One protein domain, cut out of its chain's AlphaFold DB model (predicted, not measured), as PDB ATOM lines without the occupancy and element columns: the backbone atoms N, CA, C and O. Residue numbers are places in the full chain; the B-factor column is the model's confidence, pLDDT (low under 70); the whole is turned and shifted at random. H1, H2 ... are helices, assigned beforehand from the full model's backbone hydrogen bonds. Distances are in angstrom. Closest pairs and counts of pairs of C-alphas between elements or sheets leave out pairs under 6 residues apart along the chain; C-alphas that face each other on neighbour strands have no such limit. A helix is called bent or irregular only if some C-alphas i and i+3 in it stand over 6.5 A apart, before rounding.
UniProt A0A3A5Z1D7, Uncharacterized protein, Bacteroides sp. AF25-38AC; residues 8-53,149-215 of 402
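Overview. This is residues 8 to 53 and 149 to 215 of the 402 residues of an uncharacterized protein of Bacteroides sp. AF25-38AC (UniProt A0A3A5Z1D7). Helix H1 lies side by side with H4 as one pair, and a second pair, H2 and H5, crosses at a steep angle and packs on the first near the last residues of H1 and H4. H3 is set off beyond the first residues of H4 as an arm whose residues 157 to 162 stick out. The printed part has 113 residues with five named helices, H1 to H5 in chain order, and no named strand: all helix. It is compact, with a radius of gyration of the C-alphas of 15.1 A and spans of 45 by 30 by 27 A.

Along the chain. H1, residues 8 to 24, runs 24.5 A from C-alpha 8 at (253.873, 180.343, 248.256). H3, residues 157 to 173, runs 25.2 A; it has a kink of 29 degrees near residue 164 and is irregular, with C-alphas 158 and 161 8.2 A apart. H4 is residues 176 to 191, 22.2 A. H2, residues 29 to 42, 20.0 A, is irregular, with C-alphas 30 and 33 7.7 A apart. H5, residues 195 to 208, 19.5 A, ends at C-alpha 208 at (249.403, 177.699, 223.625).

Arrangement. Helix packing is part aligned, part crossed: leaving out H4 and H5, which touch only at the corner, two of the four pairs of helices that touch are at a shallow tilt. H1 touches H4, closest C-alphas Phe 10 and Gly 178, 5.3 A, at a shallow tilt of 14 degrees, the same way. H1 and H2 form a helical hairpin, closest C-alphas Cys 24 and Cys 35, 6.5 A. H5 touches H1 with residues 196 to 197 alone, closest C-alphas Ile 21 and Pro 197, 6.2 A, and H2 with residues 196 to 200 alone, closest C-alphas Ile 36 and Ile 200, 6.5 A, at a steep tilt of 52 degrees. H4 and H5 touch only at the corner, closest C-alphas Met 190 and Ser 198, 5.0 A. H3 is close to but not clearly touching H4, closest C-alphas Ile 173 and Leu 179, 7.7 A. Every O i to N i+4 pair is within hydrogen-bond range in H1, H4 and H5, against 8 of 10 in H2 and 9 of 13 in H3.

Size, cuts and confidence. The C-alphas farthest apart, Asn 30 and Asn 157, are 45.1 A apart. Residues 54 to 148 are not printed, and C-alphas 53 and 149 are 13.2 A apart. The links printed whole are tight. Residues 45 to 49, 150 to 159 and 212 have pLDDT under 70.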
ATOM      1  N   GLU A   8     253.126 179.171 248.727       89.50
ATOM      2  CA  GLU A   8     253.873 180.343 248.256       89.50
ATOM      3  C   GLU A   8     253.902 180.420 246.723       89.50
ATOM      4  O   GLU A   8     253.687 181.494 246.160       89.50
ATOM      5  N   ASP A   9     254.064 179.275 246.046       88.88
ATOM      6  CA  ASP A   9     253.968 179.212 244.583       88.88
ATOM      7  C   ASP A   9     252.584 179.710 244.112       88.88
ATOM      8  O   ASP A   9     252.498 180.542 243.205       88.88
ATOM      9  N   PHE A  10     251.502 179.256 244.758       89.81
ATOM     10  CA  PHE A  10     250.142 179.710 244.448       89.81
ATOM     11  C   PHE A  10     249.955 181.209 244.688       89.81
ATOM     12  O   PHE A  10     249.385 181.884 243.836       89.81
ATOM     13  N   GLU A  11     250.436 181.750 245.809       90.94
ATOM     14  CA  GLU A  11     250.287 183.170 246.147       90.94
ATOM     15  C   GLU A  11     250.950 184.088 245.114       90.94
ATOM     16  O   GLU A  11     250.369 185.101 244.718       90.94
ATOM     17  N   VAL A  12     252.128 183.712 244.609       90.94
ATOM     18  CA  VAL A  12     252.805 184.457 243.537       90.94
ATOM     19  C   VAL A  12     251.960 184.475 242.260       90.94
ATOM     20  O   VAL A  12     251.816 185.525 241.627       90.94
ATOM     21  N   ILE A  13     251.385 183.331 241.881       91.00
ATOM     22  CA  ILE A  13     250.548 183.211 240.679       91.00
ATOM     23  C   ILE A  13     249.246 183.999 240.850       91.00
ATOM     24  O   ILE A  13     248.869 184.766 239.964       91.00
ATOM     25  N   ILE A  14     248.575 183.831 241.990       93.00
ATOM     26  CA  ILE A  14     247.324 184.515 242.323       93.00
ATOM     27  C   ILE A  14     247.522 186.022 242.252       93.00
ATOM     28  O   ILE A  14     246.746 186.686 241.576       93.00
ATOM     29  N   LYS A  15     248.589 186.547 242.863       94.25
ATOM     30  CA  LYS A  15     248.886 187.980 242.828       94.25
ATOM     31  C   LYS A  15     249.014 188.498 241.396       94.25
ATOM     32  O   LYS A  15     248.407 189.503 241.055       94.25
ATOM     33  N   LYS A  16     249.734 187.785 240.529       94.06
ATOM     34  CA  LYS A  16     249.883 188.173 239.117       94.06
ATOM     35  C   LYS A  16     248.568 188.127 238.339       94.06
ATOM     36  O   LYS A  16     248.337 188.974 237.479       94.06
ATOM     37  N   LEU A  17     247.713 187.146 238.624       94.06
ATOM     38  CA  LEU A  17     246.373 187.077 238.044       94.06
ATOM     39  C   LEU A  17     245.492 188.231 238.537       94.06
ATOM     40  O   LEU A  17     244.788 188.836 237.737       94.06
ATOM     41  N   GLU A  18     245.549 188.567 239.824       94.50
ATOM     42  CA  GLU A  18     244.828 189.705 240.402       94.50
ATOM     43  C   GLU A  18     245.318 191.042 239.830       94.50
ATOM     44  O   GLU A  18     244.495 191.874 239.444       94.50
ATOM     45  N   ASP A  19     246.634 191.214 239.675       95.12
ATOM     46  CA  ASP A  19     247.242 192.376 239.020       95.12
ATOM     47  C   ASP A  19     246.765 192.496 237.562       95.12
ATOM     48  O   ASP A  19     246.422 193.587 237.107       95.12
ATOM     49  N   PHE A  20     246.666 191.378 236.835       95.12
ATOM     50  CA  PHE A  20     246.127 191.353 235.475       95.12
ATOM     51  C   PHE A  20     244.640 191.722 235.414       95.12
ATOM     52  O   PHE A  20     244.250 192.540 234.581       95.12
ATOM     53  N   ILE A  21     243.811 191.184 236.316       94.62
ATOM     54  CA  ILE A  21     242.394 191.569 236.419       94.62
ATOM     55  C   ILE A  21     242.283 193.077 236.665       94.62
ATOM     56  O   ILE A  21     241.532 193.759 235.967       94.62
ATOM     57  N   SER A  22     243.054 193.602 237.623       95.50
ATOM     58  CA  SER A  22     243.069 195.029 237.948       95.50
ATOM     59  C   SER A  22     243.589 195.887 236.796       95.50
ATOM     60  O   SER A  22     243.132 197.013 236.612       95.50
ATOM     61  N   PHE A  23     244.546 195.387 236.015       96.19
ATOM     62  CA  PHE A  23     245.049 196.084 234.839       96.19
ATOM     63  C   PHE A  23     243.957 196.214 233.771       96.19
ATOM     64  O   PHE A  23     243.722 197.306 233.250       96.19
ATOM     65  N   CYS A  24     243.247 195.118 233.489       95.81
ATOM     66  CA  CYS A  24     242.194 195.062 232.479       95.81
ATOM     67  C   CYS A  24     240.879 195.738 232.893       95.81
ATOM     68  O   CYS A  24     240.090 196.089 232.020       95.81
ATOM     69  N   SER A  25     240.607 195.937 234.185       92.19
ATOM     70  CA  SER A  25     239.319 196.483 234.650       92.19
ATOM     71  C   SER A  25     239.048 197.919 234.190       92.19
ATOM     72  O   SER A  25     237.898 198.343 234.146       92.19
ATOM     73  N   SER A  26     240.096 198.669 233.840       91.12
ATOM     74  CA  SER A  26     240.003 200.036 233.303       91.12
ATOM     75  C   SER A  26     240.019 200.102 231.770       91.12
ATOM     76  O   SER A  26     240.040 201.195 231.204       91.12
ATOM     77  N   LYS A  27     240.062 198.950 231.093       94.69
ATOM     78  CA  LYS A  27     240.287 198.824 229.649       94.69
ATOM     79  C   LYS A  27     239.004 198.493 228.903       94.69
ATOM     80  O   LYS A  27     238.087 197.888 229.457       94.69
ATOM     81  N   ASN A  28     238.953 198.882 227.634       92.62
ATOM     82  CA  ASN A  28     237.867 198.529 226.722       92.62
ATOM     83  C   ASN A  28     238.374 197.626 225.582       92.62
ATOM     84  O   ASN A  28     239.549 197.275 225.527       92.62
ATOM     85  N   GLU A  29     237.482 197.226 224.673       88.75
ATOM     86  CA  GLU A  29     237.813 196.310 223.572       88.75
ATOM     87  C   GLU A  29     238.932 196.838 222.652       88.75
ATOM     88  O   GLU A  29     239.690 196.041 222.108       88.75
ATOM     89  N   ASN A  30     239.107 198.159 222.523       92.75
ATOM     90  CA  ASN A  30     240.187 198.738 221.715       92.75
ATOM     91  C   ASN A  30     241.571 198.602 222.370       92.75
ATOM     92  O   ASN A  30     242.583 198.743 221.694       92.75
ATOM     93  N   ASP A  31     241.628 198.320 223.673       95.12
ATOM     94  CA  ASP A  31     242.874 198.145 224.428       95.12
ATOM     95  C   ASP A  31     243.309 196.668 224.503       95.12
ATOM     96  O   ASP A  31     244.195 196.314 225.289       95.12
ATOM     97  N   ILE A  32     242.657 195.777 223.749       94.38
ATOM     98  CA  ILE A  32     242.836 194.332 223.910       94.38
ATOM     99  C   ILE A  32     244.265 193.877 223.616       94.38
ATOM    100  O   ILE A  32     244.800 193.067 224.371       94.38
ATOM    101  N   ASP A  33     244.918 194.464 222.612       95.44
ATOM    102  CA  ASP A  33     246.304 194.143 222.253       95.44
ATOM    103  C   ASP A  33     247.270 194.503 223.394       95.44
ATOM    104  O   ASP A  33     248.126 193.707 223.769       95.44
ATOM    105  N   ILE A  34     247.051 195.646 224.058       97.06
ATOM    106  CA  ILE A  34     247.828 196.062 225.237       97.06
ATOM    107  C   ILE A  34     247.637 195.062 226.390       97.06
ATOM    108  O   ILE A  34     248.574 194.754 227.131       97.06
ATOM    109  N   CYS A  35     246.418 194.549 226.562       97.00
ATOM    110  CA  CYS A  35     246.121 193.540 227.577       97.00
ATOM    111  C   CYS A  35     246.777 192.191 227.254       97.00
ATOM    112  O   CYS A  35     247.284 191.534 228.165       97.00
ATOM    113  N   ILE A  36     246.808 191.796 225.978       95.62
ATOM    114  CA  ILE A  36     247.496 190.588 225.502       95.62
ATOM    115  C   ILE A  36     249.003 190.708 225.744       95.62
ATOM    116  O   ILE A  36     249.608 189.775 226.277       95.62
ATOM    117  N   ASP A  37     249.603 191.858 225.439       95.25
ATOM    118  CA  ASP A  37     251.023 192.117 225.691       95.25
ATOM    119  C   ASP A  37     251.352 192.038 227.184       95.25
ATOM    120  O   ASP A  37     252.326 191.391 227.589       95.25
ATOM    121  N   TYR A  38     250.510 192.645 228.031       95.44
ATOM    122  CA  TYR A  38     250.659 192.559 229.480       95.44
ATOM    123  C   TYR A  38     250.586 191.105 229.961       95.44
ATOM    124  O   TYR A  38     251.457 190.667 230.720       95.44
ATOM    125  N   PHE A  39     249.570 190.355 229.523       94.88
ATOM    126  CA  PHE A  39     249.395 188.950 229.887       94.88
ATOM    127  C   PHE A  39     250.606 188.121 229.456       94.88
ATOM    128  O   PHE A  39     251.160 187.357 230.250       94.88
ATOM    129  N   THR A  40     251.073 188.327 228.226       91.56
ATOM    130  CA  THR A  40     252.189 187.572 227.658       91.56
ATOM    131  C   THR A  40     253.475 187.810 228.451       91.56
ATOM    132  O   THR A  40     254.165 186.879 228.879       91.56
ATOM    133  N   LYS A  41     253.775 189.082 228.728       91.25
ATOM    134  CA  LYS A  41     254.988 189.489 229.442       91.25
ATOM    135  C   LYS A  41     255.007 189.031 230.901       91.25
ATOM    136  O   LYS A  41     256.066 188.657 231.399       91.25
ATOM    137  N   ASN A  42     253.869 189.094 231.594       89.88
ATOM    138  CA  ASN A  42     253.831 188.938 233.052       89.88
ATOM    139  C   ASN A  42     253.332 187.567 233.526       89.88
ATOM    140  O   ASN A  42     253.688 187.155 234.638       89.88
ATOM    141  N   ILE A  43     252.529 186.875 232.710       86.62
ATOM    142  CA  ILE A  43     251.862 185.617 233.067       86.62
ATOM    143  C   ILE A  43     252.367 184.462 232.198       86.62
ATOM    144  O   ILE A  43     252.942 183.519 232.749       86.62
ATOM    145  N   SER A  44     252.197 184.518 230.869       78.62
ATOM    146  CA  SER A  44     252.466 183.351 230.008       78.62
ATOM    147  C   SER A  44     253.937 182.941 230.001       78.62
ATOM    148  O   SER A  44     254.252 181.772 230.196       78.62
ATOM    149  N   ASN A  45     254.848 183.904 229.844       69.19
ATOM    150  CA  ASN A  45     256.287 183.636 229.737       69.19
ATOM    151  C   ASN A  45     256.906 183.099 231.030       69.19
ATOM    152  O   ASN A  45     258.050 182.652 231.040       69.19
ATOM    153  N   CYS A  46     256.161 183.137 232.130       57.44
ATOM    154  CA  CYS A  46     256.620 182.624 233.406       57.44
ATOM    155  C   CYS A  46     256.177 181.168 233.658       57.44
ATOM    156  O   CYS A  46     256.452 180.662 234.742       57.44
ATOM    157  N   ASN A  47     255.497 180.498 232.708       61.84
ATOM    158  CA  ASN A  47     254.925 179.148 232.881       61.84
ATOM    159  C   ASN A  47     254.109 179.013 234.184       61.84
ATOM    160  O   ASN A  47     254.132 177.983 234.857       61.84
ATOM    161  N   LEU A  48     253.427 180.095 234.573       62.62
ATOM    162  CA  LEU A  48     252.807 180.230 235.893       62.62
ATOM    163  C   LEU A  48     251.455 179.547 236.005       62.62
ATOM    164  O   LEU A  48     250.984 179.325 237.116       62.62
ATOM    165  N   LEU A  49     250.794 179.270 234.882       69.69
ATOM    166  CA  LEU A  49     249.486 178.643 234.936       69.69
ATOM    167  C   LEU A  49     249.645 177.190 235.355       69.69
ATOM    168  O   LEU A  49     250.198 176.360 234.638       69.69
ATOM    169  N   ILE A  50     249.115 176.906 236.534       75.19
ATOM    170  CA  ILE A  50     248.871 175.552 236.981       75.19
ATOM    171  C   ILE A  50     247.701 175.032 236.156       75.19
ATOM    172  O   ILE A  50     246.700 175.722 235.977       75.19
ATOM    173  N   LEU A  51     247.851 173.828 235.617       79.19
ATOM    174  CA  LEU A  51     246.910 173.252 234.668       79.19
ATOM    175  C   LEU A  51     246.079 172.157 235.346       79.19
ATOM    176  O   LEU A  51     246.459 170.985 235.278       79.19
ATOM    177  N   PRO A  52     244.951 172.492 236.001       79.12
ATOM    178  CA  PRO A  52     243.999 171.514 236.519       79.12
ATOM    179  C   PRO A  52     243.209 170.893 235.359       79.12
ATOM    180  O   PRO A  52     242.012 171.126 235.200       79.12
ATOM    181  N   ILE A  53     243.907 170.146 234.504       83.19
ATOM    182  CA  ILE A  53     243.323 169.441 233.367       83.19
ATOM    183  C   ILE A  53     242.860 168.070 233.843       83.19
ATOM    184  O   ILE A  53     243.665 167.277 234.347       83.19
ATOM    185  N   SER A 149     236.683 175.636 242.653       77.56
ATOM    186  CA  SER A 149     237.141 174.821 243.776       77.56
ATOM    187  C   SER A 149     236.265 173.574 243.934       77.56
ATOM    188  O   SER A 149     235.039 173.690 243.856       77.56
ATOM    189  N   PRO A 150     236.848 172.404 244.246       66.88
ATOM    190  CA  PRO A 150     236.081 171.202 244.536       66.88
ATOM    191  C   PRO A 150     235.214 171.296 245.776       66.88
ATOM    192  O   PRO A 150     234.199 170.628 245.860       66.88
ATOM    193  N   ASN A 151     235.554 172.174 246.718       64.75
ATOM    194  CA  ASN A 151     234.731 172.403 247.904       64.75
ATOM    195  C   ASN A 151     233.364 173.033 247.553       64.75
ATOM    196  O   ASN A 151     232.472 173.099 248.395       64.75
ATOM    197  N   ILE A 152     233.192 173.481 246.301       62.62
ATOM    198  CA  ILE A 152     231.918 173.920 245.721       62.62
ATOM    199  C   ILE A 152     231.177 172.734 245.065       62.62
ATOM    200  O   ILE A 152     229.969 172.806 244.889       62.62
ATOM    201  N   LEU A 153     231.846 171.614 244.760       56.47
ATOM    202  CA  LEU A 153     231.231 170.387 244.241       56.47
ATOM    203  C   LEU A 153     230.463 169.670 245.359       56.47
ATOM    204  O   LEU A 153     230.945 168.753 246.005       56.47
ATOM    205  N   LYS A 154     229.205 170.032 245.563       55.00
ATOM    206  CA  LYS A 154     228.188 169.017 245.868       55.00
ATOM    207  C   LYS A 154     227.524 168.642 244.553       55.00
ATOM    208  O   LYS A 154     226.400 169.063 244.280       55.00
ATOM    209  N   LEU A 155     228.266 167.934 243.702       53.19
ATOM    210  CA  LEU A 155     227.709 167.410 242.463       53.19
ATOM    211  C   LEU A 155     226.501 166.531 242.784       53.19
ATOM    212  O   LEU A 155     226.438 165.855 243.815       53.19
ATOM    213  N   SER A 156     225.519 166.545 241.888       50.38
ATOM    214  CA  SER A 156     224.457 165.547 241.934       50.38
ATOM    215  C   SER A 156     225.079 164.141 241.887       50.38
ATOM    216  O   SER A 156     226.176 163.957 241.361       50.38
ATOM    217  N   ASN A 157     224.385 163.126 242.415       50.81
ATOM    218  CA  ASN A 157     224.894 161.747 242.496       50.81
ATOM    219  C   ASN A 157     225.398 161.151 241.160       50.81
ATOM    220  O   ASN A 157     226.024 160.092 241.190       50.81
ATOM    221  N   HIS A 158     225.117 161.793 240.022       50.41
ATOM    222  CA  HIS A 158     225.444 161.329 238.679       50.41
ATOM    223  C   HIS A 158     226.906 161.545 238.249       50.41
ATOM    224  O   HIS A 158     227.337 160.845 237.344       50.41
ATOM    225  N   ASP A 159     227.695 162.387 238.932       67.12
ATOM    226  CA  ASP A 159     229.091 162.685 238.535       67.12
ATOM    227  C   ASP A 159     230.142 162.320 239.604       67.12
ATOM    228  O   ASP A 159     231.237 162.883 239.649       67.12
ATOM    229  N   LYS A 160     229.856 161.340 240.471       71.56
ATOM    230  CA  LYS A 160     230.795 160.914 241.533       71.56
ATOM    231  C   LYS A 160     232.150 160.440 241.003       71.56
ATOM    232  O   LYS A 160     233.164 160.579 241.682       71.56
ATOM    233  N   GLU A 161     232.175 159.848 239.812       73.94
ATOM    234  CA  GLU A 161     233.418 159.391 239.186       73.94
ATOM    235  C   GLU A 161     234.263 160.564 238.683       73.94
ATOM    236  O   GLU A 161     235.461 160.618 238.965       73.94
ATOM    237  N   PHE A 162     233.636 161.541 238.022       76.81
ATOM    238  CA  PHE A 162     234.305 162.775 237.627       76.81
ATOM    239  C   PHE A 162     234.834 163.534 238.847       76.81
ATOM    240  O   PHE A 162     235.996 163.932 238.857       76.81
ATOM    241  N   GLU A 163     234.031 163.653 239.908       76.44
ATOM    242  CA  GLU A 163     234.442 164.261 241.177       76.44
ATOM    243  C   GLU A 163     235.657 163.549 241.775       76.44
ATOM    244  O   GLU A 163     236.648 164.189 242.122       76.44
ATOM    245  N   LYS A 164     235.629 162.215 241.842       78.50
ATOM    246  CA  LYS A 164     236.751 161.418 242.342       78.50
ATOM    247  C   LYS A 164     238.011 161.636 241.505       78.50
ATOM    248  O   LYS A 164     239.090 161.827 242.066       78.50
ATOM    249  N   ASN A 165     237.893 161.620 240.179       79.06
ATOM    250  CA  ASN A 165     239.020 161.840 239.272       79.06
ATOM    251  C   ASN A 165     239.586 163.257 239.414       79.06
ATOM    252  O   ASN A 165     240.805 163.432 239.454       79.06
ATOM    253  N   LEU A 166     238.708 164.247 239.564       82.44
ATOM    254  CA  LEU A 166     239.063 165.633 239.827       82.44
ATOM    255  C   LEU A 166     239.798 165.774 241.162       82.44
ATOM    256  O   LEU A 166     240.912 166.288 241.183       82.44
ATOM    257  N   MET A 167     239.238 165.257 242.257       81.81
ATOM    258  CA  MET A 167     239.861 165.300 243.584       81.81
ATOM    259  C   MET A 167     241.223 164.611 243.600       81.81
ATOM    260  O   MET A 167     242.194 165.184 244.095       81.81
ATOM    261  N   ASN A 168     241.321 163.427 242.991       82.75
ATOM    262  CA  ASN A 168     242.590 162.725 242.838       82.75
ATOM    263  C   ASN A 168     243.595 163.601 242.089       82.75
ATOM    264  O   ASN A 168     244.686 163.840 242.597       82.75
ATOM    265  N   LYS A 169     243.227 164.140 240.919       81.69
ATOM    266  CA  LYS A 169     244.134 164.959 240.109       81.69
ATOM    267  C   LYS A 169     244.596 166.208 240.855       81.69
ATOM    268  O   LYS A 169     245.787 166.499 240.844       81.69
ATOM    269  N   LEU A 170     243.680 166.914 241.511       82.31
ATOM    270  CA  LEU A 170     243.975 168.136 242.257       82.31
ATOM    271  C   LEU A 170     244.850 167.877 243.487       82.31
ATOM    272  O   LEU A 170     245.710 168.701 243.787       82.31
ATOM    273  N   SER A 171     244.705 166.723 244.146       81.50
ATOM    274  CA  SER A 171     245.550 166.348 245.291       81.50
ATOM    275  C   SER A 171     247.036 166.231 244.930       81.50
ATOM    276  O   SER A 171     247.898 166.527 245.753       81.50
ATOM    277  N   PHE A 172     247.338 165.871 243.678       82.69
ATOM    278  CA  PHE A 172     248.707 165.847 243.169       82.69
ATOM    279  C   PHE A 172     249.228 167.236 242.805       82.69
ATOM    280  O   PHE A 172     250.431 167.409 242.720       82.69
ATOM    281  N   ILE A 173     248.368 168.235 242.590       81.44
ATOM    282  CA  ILE A 173     248.814 169.551 242.120       81.44
ATOM    283  C   ILE A 173     249.484 170.350 243.239       81.44
ATOM    284  O   ILE A 173     250.464 171.044 242.985       81.44
ATOM    285  N   GLY A 174     248.988 170.297 244.472       80.31
ATOM    286  CA  GLY A 174     249.584 171.089 245.540       80.31
ATOM    287  C   GLY A 174     248.743 171.170 246.800       80.31
ATOM    288  O   GLY A 174     247.731 170.491 246.954       80.31
ATOM    289  N   SER A 175     249.164 172.049 247.706       76.69
ATOM    290  CA  SER A 175     248.463 172.293 248.967       76.69
ATOM    291  C   SER A 175     247.018 172.749 248.752       76.69
ATOM    292  O   SER A 175     246.777 173.719 248.029       76.69
ATOM    293  N   GLU A 176     246.087 172.122 249.474       81.38
ATOM    294  CA  GLU A 176     244.639 172.331 249.349       81.38
ATOM    295  C   GLU A 176     244.226 173.811 249.410       81.38
ATOM    296  O   GLU A 176     243.514 174.289 248.531       81.38
ATOM    297  N   LYS A 177     244.737 174.574 250.390       85.31
ATOM    298  CA  LYS A 177     244.388 175.997 250.563       85.31
ATOM    299  C   LYS A 177     244.835 176.877 249.393       85.31
ATOM    300  O   LYS A 177     244.035 177.659 248.879       85.31
ATOM    301  N   GLY A 178     246.103 176.774 248.987       87.00
ATOM    302  CA  GLY A 178     246.644 177.547 247.866       87.00
ATOM    303  C   GLY A 178     245.936 177.217 246.552       87.00
ATOM    304  O   GLY A 178     245.533 178.126 245.825       87.00
ATOM    305  N   LEU A 179     245.694 175.928 246.300       87.12
ATOM    306  CA  LEU A 179     244.977 175.457 245.119       87.12
ATOM    307  C   LEU A 179     243.527 175.941 245.090       87.12
ATOM    308  O   LEU A 179     243.063 176.438 244.066       87.12
ATOM    309  N   GLU A 180     242.816 175.853 246.214       87.06
ATOM    310  CA  GLU A 180     241.451 176.362 246.324       87.06
ATOM    311  C   GLU A 180     241.384 177.858 245.996       87.06
ATOM    312  O   GLU A 180     240.533 178.285 245.210       87.06
ATOM    313  N   ARG A 181     242.279 178.666 246.577       89.25
ATOM    314  CA  ARG A 181     242.305 180.109 246.319       89.25
ATOM    315  C   ARG A 181     242.636 180.402 244.857       89.25
ATOM    316  O   ARG A 181     241.995 181.261 244.256       89.25
ATOM    317  N   TYR A 182     243.568 179.656 244.270       91.31
ATOM    318  CA  TYR A 182     243.908 179.762 242.856       91.31
ATOM    319  C   TYR A 182     242.711 179.469 241.946       91.31
ATOM    320  O   TYR A 182     242.379 180.288 241.089       91.31
ATOM    321  N   LEU A 183     242.010 178.356 242.177       89.88
ATOM    322  CA  LEU A 183     240.812 177.993 241.420       89.88
ATOM    323  C   LEU A 183     239.711 179.047 241.582       89.88
ATOM    324  O   LEU A 183     239.099 179.444 240.598       89.88
ATOM    325  N   ARG A 184     239.501 179.586 242.791       88.62
ATOM    326  CA  ARG A 184     238.564 180.705 243.011       88.62
ATOM    327  C   ARG A 184     238.954 181.950 242.209       88.62
ATOM    328  O   ARG A 184     238.076 182.614 241.661       88.62
ATOM    329  N   THR A 185     240.244 182.271 242.116       91.56
ATOM    330  CA  THR A 185     240.731 183.391 241.298       91.56
ATOM    331  C   THR A 185     240.480 183.150 239.810       91.56
ATOM    332  O   THR A 185     240.000 184.059 239.135       91.56
ATOM    333  N   LEU A 186     240.708 181.936 239.301       92.50
ATOM    334  CA  LEU A 186     240.342 181.580 237.924       92.50
ATOM    335  C   LEU A 186     238.834 181.723 237.683       92.50
ATOM    336  O   LEU A 186     238.435 182.352 236.708       92.50
ATOM    337  N   GLY A 187     237.996 181.228 238.594       90.06
ATOM    338  CA  GLY A 187     236.543 181.388 238.504       90.06
ATOM    339  C   GLY A 187     236.116 182.858 238.459       90.06
ATOM    340  O   GLY A 187     235.271 183.228 237.648       90.06
ATOM    341  N   ARG A 188     236.758 183.731 239.250       90.12
ATOM    342  CA  ARG A 188     236.537 185.190 239.197       90.12
ATOM    343  C   ARG A 188     236.937 185.801 237.855       90.12
ATOM    344  O   ARG A 188     236.247 186.704 237.394       90.12
ATOM    345  N   ILE A 189     238.015 185.321 237.232       93.50
ATOM    346  CA  ILE A 189     238.395 185.739 235.874       93.50
ATOM    347  C   ILE A 189     237.287 185.368 234.888       93.50
ATOM    348  O   ILE A 189     236.899 186.209 234.082       93.50
ATOM    349  N   MET A 190     236.755 184.145 234.972       91.94
ATOM    350  CA  MET A 190     235.727 183.664 234.040       91.94
ATOM    351  C   MET A 190     234.393 184.396 234.216       91.94
ATOM    352  O   MET A 190     233.707 184.678 233.235       91.94
ATOM    353  N   LEU A 191     234.040 184.728 235.459       89.56
ATOM    354  CA  LEU A 191     232.765 185.348 235.819       89.56
ATOM    355  C   LEU A 191     232.772 186.882 235.839       89.56
ATOM    356  O   LEU A 191     231.707 187.472 236.014       89.56
ATOM    357  N   GLY A 192     233.932 187.520 235.676       87.00
ATOM    358  CA  GLY A 192     234.081 188.969 235.803       87.00
ATOM    359  C   GLY A 192     233.215 189.783 234.832       87.00
ATOM    360  O   GLY A 192     232.855 189.326 233.745       87.00
ATOM    361  N   ASP A 193     232.918 191.025 235.227       84.56
ATOM    362  CA  ASP A 193     232.110 191.960 234.427       84.56
ATOM    363  C   ASP A 193     232.805 192.369 233.121       84.56
ATOM    364  O   ASP A 193     232.154 192.592 232.099       84.56
ATOM    365  N   SER A 194     234.139 192.447 233.145       90.31
ATOM    366  CA  SER A 194     234.949 192.610 231.941       90.31
ATOM    367  C   SER A 194     235.251 191.246 231.338       90.31
ATOM    368  O   SER A 194     235.824 190.376 231.992       90.31
ATOM    369  N   TYR A 195     234.920 191.073 230.059       93.06
ATOM    370  CA  TYR A 195     235.232 189.841 229.336       93.06
ATOM    371  C   TYR A 195     236.707 189.737 228.929       93.06
ATOM    372  O   TYR A 195     237.171 188.623 228.682       93.06
ATOM    373  N   ILE A 196     237.455 190.850 228.917       95.88
ATOM    374  CA  ILE A 196     238.845 190.909 228.429       95.88
ATOM    375  C   ILE A 196     239.745 189.867 229.123       95.88
ATOM    376  O   ILE A 196     240.349 189.066 228.405       95.88
ATOM    377  N   PRO A 197     239.817 189.786 230.472       96.00
ATOM    378  CA  PRO A 197     240.677 188.806 231.137       96.00
ATOM    379  C   PRO A 197     240.324 187.363 230.773       96.00
ATOM    380  O   PRO A 197     241.209 186.564 230.468       96.00
ATOM    381  N   SER A 198     239.026 187.044 230.772       95.56
ATOM    382  CA  SER A 198     238.524 185.702 230.468       95.56
ATOM    383  C   SER A 198     238.843 185.286 229.031       95.56
ATOM    384  O   SER A 198     239.290 184.166 228.798       95.56
ATOM    385  N   ALA A 199     238.674 186.198 228.071       95.94
ATOM    386  CA  ALA A 199     238.896 185.942 226.657       95.94
ATOM    387  C   ALA A 199     240.381 185.724 226.345       95.94
ATOM    388  O   ALA A 199     240.726 184.768 225.652       95.94
ATOM    389  N   ILE A 200     241.263 186.560 226.907       96.00
ATOM    390  CA  ILE A 200     242.718 186.423 226.745       96.00
ATOM    391  C   ILE A 200     243.205 185.113 227.368       96.00
ATOM    392  O   ILE A 200     243.934 184.360 226.722       96.00
ATOM    393  N   LEU A 201     242.771 184.808 228.597       94.56
ATOM    394  CA  LEU A 201     243.155 183.571 229.271       94.56
ATOM    395  C   LEU A 201     242.674 182.341 228.493       94.56
ATOM    396  O   LEU A 201     243.466 181.439 228.237       94.56
ATOM    397  N   ALA A 202     241.408 182.308 228.072       94.75
ATOM    398  CA  ALA A 202     240.861 181.196 227.301       94.75
ATOM    399  C   ALA A 202     241.588 181.003 225.965       94.75
ATOM    400  O   ALA A 202     241.956 179.883 225.618       94.75
ATOM    401  N   ASN A 203     241.857 182.091 225.237       94.44
ATOM    402  CA  ASN A 203     242.621 182.030 223.996       94.44
ATOM    403  C   ASN A 203     244.030 181.466 224.222       94.44
ATOM    404  O   ASN A 203     244.475 180.597 223.470       94.44
ATOM    405  N   TYR A 204     244.711 181.908 225.284       92.69
ATOM    406  CA  TYR A 204     246.013 181.367 225.644       92.69
ATOM    407  C   TYR A 204     245.938 179.862 225.936       92.69
ATOM    408  O   TYR A 204     246.718 179.098 225.368       92.69
ATOM    409  N   LEU A 205     244.975 179.436 226.760       91.81
ATOM    410  CA  LEU A 205     244.767 178.033 227.128       91.81
ATOM    411  C   LEU A 205     244.500 177.148 225.901       91.81
ATOM    412  O   LEU A 205     245.133 176.107 225.753       91.81
ATOM    413  N   PHE A 206     243.615 177.558 224.991       91.94
ATOM    414  CA  PHE A 206     243.278 176.743 223.820       91.94
ATOM    415  C   PHE A 206     244.408 176.647 222.786       91.94
ATOM    416  O   PHE A 206     244.548 175.613 222.130       91.94
ATOM    417  N   ASN A 207     245.209 177.706 222.625       89.31
ATOM    418  CA  ASN A 207     246.183 177.785 221.531       89.31
ATOM    419  C   ASN A 207     247.621 177.457 221.943       89.31
ATOM    420  O   ASN A 207     248.384 176.965 221.114       89.31
ATOM    421  N   ASN A 208     248.001 177.730 223.194       87.00
ATOM    422  CA  ASN A 208     249.403 177.699 223.625       87.00
ATOM    423  C   ASN A 208     249.687 176.652 224.701       87.00
ATOM    424  O   ASN A 208     250.850 176.337 224.944       87.00
ATOM    425  N   VAL A 209     248.656 176.113 225.354       84.00
ATOM    426  CA  VAL A 209     248.849 175.126 226.412       84.00
ATOM    427  C   VAL A 209     248.713 173.710 225.866       84.00
ATOM    428  O   VAL A 209     247.654 173.281 225.407       84.00
ATOM    429  N   SER A 210     249.798 172.956 225.999       79.06
ATOM    430  CA  SER A 210     249.812 171.500 225.927       79.06
ATOM    431  C   SER A 210     250.568 170.946 227.129       79.06
ATOM    432  O   SER A 210     251.571 171.524 227.553       79.06
ATOM    433  N   THR A 211     250.109 169.832 227.693       73.44
ATOM    434  CA  THR A 211     250.873 169.149 228.747       73.44
ATOM    435  C   THR A 211     252.167 168.556 228.179       73.44
ATOM    436  O   THR A 211     252.356 168.493 226.963       73.44
ATOM    437  N   SER A 212     253.056 168.078 229.057       69.06
ATOM    438  CA  SER A 212     254.257 167.326 228.655       69.06
ATOM    439  C   SER A 212     253.942 166.108 227.783       69.06
ATOM    440  O   SER A 212     254.763 165.722 226.959       69.06
ATOM    441  N   ASP A 213     252.736 165.560 227.926       70.81
ATOM    442  CA  ASP A 213     252.247 164.406 227.172       70.81
ATOM    443  C   ASP A 213     251.494 164.827 225.894       70.81
ATOM    444  O   ASP A 213     250.735 164.048 225.323       70.81
ATOM    445  N   ASN A 214     251.661 166.082 225.451       77.62
ATOM    446  CA  ASN A 214     250.944 166.694 224.327       77.62
ATOM    447  C   ASN A 214     249.409 166.687 224.469       77.62
ATOM    448  O   ASN A 214     248.688 166.789 223.471       77.62
ATOM    449  N   ILE A 215     248.889 166.617 225.698       80.75
ATOM    450  CA  ILE A 215     247.448 166.735 225.943       80.75
ATOM    451  C   ILE A 215     247.054 168.196 225.752       80.75
ATOM    452  O   ILE A 215     247.614 169.087 226.395       80.75
TER     453      ILE A 215